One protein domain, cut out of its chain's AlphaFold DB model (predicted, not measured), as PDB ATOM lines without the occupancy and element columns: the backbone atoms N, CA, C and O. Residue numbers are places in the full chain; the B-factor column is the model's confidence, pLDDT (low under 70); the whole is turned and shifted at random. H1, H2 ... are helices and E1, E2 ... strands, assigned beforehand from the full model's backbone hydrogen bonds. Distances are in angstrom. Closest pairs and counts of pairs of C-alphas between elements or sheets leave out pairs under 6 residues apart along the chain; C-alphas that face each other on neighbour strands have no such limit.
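AT A GLANCE: This is residues 37 to 79 of the 124 residues of an uncharacterized protein of Enterobacter hormaechei (UniProt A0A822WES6). This is a thin rod: a ribbon of two antiparallel strands, E1 and E2, makes one end, and a single helix, H1, lies at the other end, joined to the ribbon by two links that leave an open loop. The 43 printed residues run E1, H1, E2, a mixed class with a sheet of order E1 - E2. The whole is extended, with a radius of gyration of the C-alphas of 15.3 A and spans of 50 by 21 by 7 A.

HOW THE PARTS SIT: Start at E1, residues 37 to 43, and look across to its antiparallel neighbour E2, residues 71 to 78, at 151 degrees. C-alphas 41 and 73 face each other at 4.7 A; N 40 and O 74 are within hydrogen-bond range at 3.0 A. In H1, residues 49 to 61, every O i to N i+4 pair is within range.

IN THESE COORDINATES: Find C-alpha 37 at (22.655, 68.783, 11.457); E1 runs 19.3 A from there. H1 begins at (11.887, 42.583, 31.123) and spans 18.6 A. E2, 22.5 A, ends at C-alpha 78, (27.643, 69.874, 15.555).

THE WHOLE: The C-alphas farthest apart, Cys 61 and Asp 79, are 50.2 A apart. Residues 60 to 65 stand free. The link E1 to H1 is tight, H1 to E2 short. The printed part has no cut, and no printed residue is under 70 in pLDDT.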
ATOM      1  N   GLU A  37      23.712  69.645  10.942       91.88
ATOM      2  CA  GLU A  37      22.655  68.783  11.457       91.88
ATOM      3  C   GLU A  37      22.866  67.358  10.956       91.88
ATOM      4  O   GLU A  37      22.952  67.109   9.751       91.88
ATOM      5  N   HIS A  38      22.920  66.411  11.882       91.00
ATOM      6  CA  HIS A  38      23.030  64.997  11.579       91.00
ATOM      7  C   HIS A  38      21.749  64.292  12.007       91.00
ATOM      8  O   HIS A  38      21.246  64.473  13.118       91.00
ATOM      9  N   VAL A  39      21.212  63.481  11.098       91.94
ATOM     10  CA  VAL A  39      20.021  62.672  11.345       91.94
ATOM     11  C   VAL A  39      20.397  61.217  11.166       91.94
ATOM     12  O   VAL A  39      20.672  60.775  10.051       91.94
ATOM     13  N   GLU A  40      20.384  60.471  12.263       92.00
ATOM     14  CA  GLU A  40      20.643  59.037  12.255       92.00
ATOM     15  C   GLU A  40      19.352  58.263  12.525       92.00
ATOM     16  O   GLU A  40      18.562  58.605  13.411       92.00
ATOM     17  N   GLU A  41      19.119  57.204  11.753       91.06
ATOM     18  CA  GLU A  41      18.019  56.277  12.008       91.06
ATOM     19  C   GLU A  41      18.484  55.155  12.932       91.06
ATOM     20  O   GLU A  41      19.199  54.243  12.523       91.06
ATOM     21  N   VAL A  42      18.018  55.197  14.177       91.38
ATOM     22  CA  VAL A  42      18.375  54.228  15.212       91.38
ATOM     23  C   VAL A  42      17.177  53.327  15.508       91.38
ATOM     24  O   VAL A  42      16.010  53.730  15.417       91.38
ATOM     25  N   HIS A  43      17.451  52.074  15.863       88.31
ATOM     26  CA  HIS A  43      16.420  51.180  16.378       88.31
ATOM     27  C   HIS A  43      15.857  51.706  17.705       88.31
ATOM     28  O   HIS A  43      16.576  52.295  18.514       88.31
ATOM     29  N   SER A  44      14.557  51.502  17.932       85.62
ATOM     30  CA  SER A  44      13.983  51.758  19.253       85.62
ATOM     31  C   SER A  44      14.687  50.925  20.312       85.62
ATOM     32  O   SER A  44      15.096  49.789  20.058       85.62
ATOM     33  N   THR A  45      14.792  51.495  21.508       87.12
ATOM     34  CA  THR A  45      15.242  50.765  22.688       87.12
ATOM     35  C   THR A  45      14.353  49.538  22.888       87.12
ATOM     36  O   THR A  45      13.127  49.667  22.783       87.12
ATOM     37  N   PRO A  46      14.941  48.354  23.131       87.50
ATOM     38  CA  PRO A  46      14.153  47.163  23.397       87.50
ATOM     39  C   PRO A  46      13.326  47.357  24.682       87.50
ATOM     40  O   PRO A  46      13.756  48.114  25.557       87.50
ATOM     41  N   PRO A  47      12.161  46.694  24.805       90.12
ATOM     42  CA  PRO A  47      11.359  46.738  26.021       90.12
ATOM     43  C   PRO A  47      12.153  46.195  27.211       90.12
ATOM     44  O   PRO A  47      13.003  45.311  27.056       90.12
ATOM     45  N   SER A  48      11.861  46.704  28.402       92.50
ATOM     46  CA  SER A  48      12.335  46.123  29.657       92.50
ATOM     47  C   SER A  48      11.760  44.717  29.877       92.50
ATOM     48  O   SER A  48      10.839  44.292  29.183       92.50
ATOM     49  N   VAL A  49      12.305  43.971  30.844       93.19
ATOM     50  CA  VAL A  49      11.887  42.583  31.123       93.19
ATOM     51  C   VAL A  49      10.398  42.495  31.480       93.19
ATOM     52  O   VAL A  49       9.707  41.601  31.002       93.19
ATOM     53  N   GLU A  50       9.899  43.443  32.274       93.75
ATOM     54  CA  GLU A  50       8.486  43.510  32.665       93.75
ATOM     55  C   GLU A  50       7.581  43.835  31.471       93.75
ATOM     56  O   GLU A  50       6.560  43.182  31.258       93.75
ATOM     57  N   GLU A  51       7.989  44.797  30.638       92.19
ATOM     58  CA  GLU A  51       7.264  45.147  29.412       92.19
ATOM     59  C   GLU A  51       7.265  43.990  28.407       92.19
ATOM     60  O   GLU A  51       6.270  43.774  27.719       92.19
ATOM     61  N   TRP A  52       8.352  43.218  28.342       93.12
ATOM     62  CA  TRP A  52       8.429  42.007  27.531       93.12
ATOM     63  C   TRP A  52       7.473  40.920  28.020       93.12
ATOM     64  O   TRP A  52       6.838  40.275  27.191       93.12
ATOM     65  N   ALA A  53       7.345  40.723  29.335       91.19
ATOM     66  CA  ALA A  53       6.412  39.750  29.899       91.19
ATOM     67  C   ALA A  53       4.958  40.104  29.545       91.19
ATOM     68  O   ALA A  53       4.249  39.278  28.978       91.19
ATOM     69  N   ALA A  54       4.555  41.361  29.754       90.31
ATOM     70  CA  ALA A  54       3.220  41.833  29.379       90.31
ATOM     71  C   ALA A  54       2.965  41.743  27.863       90.31
ATOM     72  O   ALA A  54       1.856  41.455  27.416       90.31
ATOM     73  N   LEU A  55       3.996  41.993  27.052       91.19
ATOM     74  CA  LEU A  55       3.910  41.883  25.604       91.19
ATOM     75  C   LEU A  55       3.772  40.424  25.147       91.19
ATOM     76  O   LEU A  55       2.982  40.158  24.245       91.19
ATOM     77  N   ASN A  56       4.483  39.487  25.775       91.00
ATOM     78  CA  ASN A  56       4.341  38.059  25.494       91.00
ATOM     79  C   ASN A  56       2.931  37.556  25.813       91.00
ATOM     80  O   ASN A  56       2.338  36.906  24.958       91.00
ATOM     81  N   ASP A  57       2.352  37.948  26.949       91.06
ATOM     82  CA  ASP A  57       0.971  37.582  27.299       91.06
ATOM     83  C   ASP A  57      -0.030  38.022  26.209       91.06
ATOM     84  O   ASP A  57      -0.927  37.270  25.818       91.06
ATOM     85  N   LEU A  58       0.143  39.230  25.657       87.75
ATOM     86  CA  LEU A  58      -0.679  39.733  24.550       87.75
ATOM     87  C   LEU A  58      -0.454  38.960  23.242       87.75
ATOM     88  O   LEU A  58      -1.418  38.679  22.523       87.75
ATOM     89  N   LEU A  59       0.801  38.635  22.920       89.94
ATOM     90  CA  LEU A  59       1.162  37.876  21.719       89.94
ATOM     91  C   LEU A  59       0.621  36.442  21.767       89.94
ATOM     92  O   LEU A  59       0.197  35.920  20.739       89.94
ATOM     93  N   GLU A  60       0.597  35.822  22.943       90.00
ATOM     94  CA  GLU A  60       0.072  34.470  23.139       90.00
ATOM     95  C   GLU A  60      -1.461  34.428  23.075       90.00
ATOM     96  O   GLU A  60      -2.038  33.479  22.541       90.00
ATOM     97  N   CYS A  61      -2.140  35.476  23.553       87.81
ATOM     98  CA  CYS A  61      -3.603  35.545  23.565       87.81
ATOM     99  C   CYS A  61      -4.236  35.906  22.211       87.81
ATOM    100  O   CYS A  61      -5.455  35.792  22.060       87.81
ATOM    101  N   SER A  62      -3.460  36.378  21.229       84.62
ATOM    102  CA  SER A  62      -3.997  36.914  19.974       84.62
ATOM    103  C   SER A  62      -3.286  36.368  18.734       84.62
ATOM    104  O   SER A  62      -2.094  36.563  18.512       84.62
ATOM    105  N   SER A  63      -4.038  35.700  17.857       87.94
ATOM    106  CA  SER A  63      -3.495  35.189  16.596       87.94
ATOM    107  C   SER A  63      -3.262  36.327  15.597       87.94
ATOM    108  O   SER A  63      -4.196  37.053  15.257       87.94
ATOM    109  N   GLY A  64      -2.039  36.439  15.070       84.38
ATOM    110  CA  GLY A  64      -1.678  37.398  14.014       84.38
ATOM    111  C   GLY A  64      -1.088  38.726  14.501       84.38
ATOM    112  O   GLY A  64      -0.788  39.592  13.676       84.38
ATOM    113  N   VAL A  65      -0.883  38.892  15.809       87.12
ATOM    114  CA  VAL A  65      -0.182  40.047  16.387       87.12
ATOM    115  C   VAL A  65       1.313  39.738  16.489       87.12
ATOM    116  O   VAL A  65       1.708  38.616  16.784       87.12
ATOM    117  N   TYR A  66       2.163  40.726  16.206       87.50
ATOM    118  CA  TYR A  66       3.615  40.581  16.292       87.50
ATOM    119  C   TYR A  66       4.278  41.885  16.731       87.50
ATOM    120  O   TYR A  66       3.810  42.987  16.430       87.50
ATOM    121  N   TYR A  67       5.402  41.757  17.432       88.38
ATOM    122  CA  TYR A  67       6.191  42.903  17.860       88.38
ATOM    123  C   TYR A  67       6.955  43.511  16.682       88.38
ATOM    124  O   TYR A  67       7.786  42.855  16.051       88.38
ATOM    125  N   ARG A  68       6.691  44.789  16.387       88.31
ATOM    126  CA  ARG A  68       7.393  45.544  15.342       88.31
ATOM    127  C   ARG A  68       7.838  46.910  15.871       88.31
ATOM    128  O   ARG A  68       7.097  47.887  15.725       88.31
ATOM    129  N   PRO A  69       9.039  47.019  16.466       89.19
ATOM    130  CA  PRO A  69       9.553  48.303  16.912       89.19
ATOM    131  C   PRO A  69       9.730  49.237  15.712       89.19
ATOM    132  O   PRO A  69      10.285  48.864  14.675       89.19
ATOM    133  N   ARG A  70       9.246  50.474  15.848       87.75
ATOM    134  CA  ARG A  70       9.474  51.517  14.840       87.75
ATOM    135  C   ARG A  70      10.935  51.965  14.886       87.75
ATOM    136  O   ARG A  70      11.553  51.935  15.943       87.75
ATOM    137  N   LYS A  71      11.486  52.394  13.751       90.06
ATOM    138  CA  LYS A  71      12.767  53.113  13.745       90.06
ATOM    139  C   LYS A  71      12.541  54.538  14.245       90.06
ATOM    140  O   LYS A  71      11.498  55.130  13.955       90.06
ATOM    141  N   ARG A  72      13.504  55.085  14.983       89.56
ATOM    142  CA  ARG A  72      13.480  56.459  15.489       89.56
ATOM    143  C   ARG A  72      14.576  57.269  14.812       89.56
ATOM    144  O   ARG A  72      15.679  56.776  14.617       89.56
ATOM    145  N   LYS A  73      14.271  58.526  14.498       92.06
ATOM    146  CA  LYS A  73      15.273  59.500  14.062       92.06
ATOM    147  C   LYS A  73      15.894  60.154  15.288       92.06
ATOM    148  O   LYS A  73      15.169  60.659  16.146       92.06
ATOM    149  N   VAL A  74      17.214  60.105  15.382       93.06
ATOM    150  CA  VAL A  74      18.001  60.821  16.382       93.06
ATOM    151  C   VAL A  74      18.642  62.007  15.680       93.06
ATOM    152  O   VAL A  74      19.281  61.843  14.644       93.06
ATOM    153  N   TYR A  75      18.410  63.192  16.234       93.56
ATOM    154  CA  TYR A  75      18.960  64.444  15.736       93.56
ATOM    155  C   TYR A  75      20.143  64.825  16.616       93.56
ATOM    156  O   TYR A  75      20.004  64.895  17.840       93.56
ATOM    157  N   THR A  76      21.293  65.044  15.998       93.19
ATOM    158  CA  THR A  76      22.479  65.589  16.651       93.19
ATOM    159  C   THR A  76      22.939  66.829  15.900       93.19
ATOM    160  O   THR A  76      22.769  66.954  14.687       93.19
ATOM    161  N   TRP A  77      23.494  67.775  16.647       92.19
ATOM    162  CA  TRP A  77      23.963  69.050  16.126       92.19
ATOM    163  C   TRP A  77      25.450  69.172  16.422       92.19
ATOM    164  O   TRP A  77      25.866  68.939  17.557       92.19
ATOM    165  N   ASP A  78      26.234  69.518  15.406       92.06
ATOM    166  CA  ASP A  78      27.643  69.874  15.555       92.06
ATOM    167  C   ASP A  78      27.798  71.382  15.340       92.06
ATOM    168  O   ASP A  78      27.555  71.910  14.248       92.06
ATOM    169  N   ASP A  79      28.169  72.071  16.417       90.69
ATOM    170  CA  ASP A  79      28.396  73.510  16.479       90.69
ATOM    171  C   ASP A  79      29.885  73.889  16.439       90.69
ATOM    172  O   ASP A  79      30.228  75.064  16.558       90.69
TER     173      ASP A  79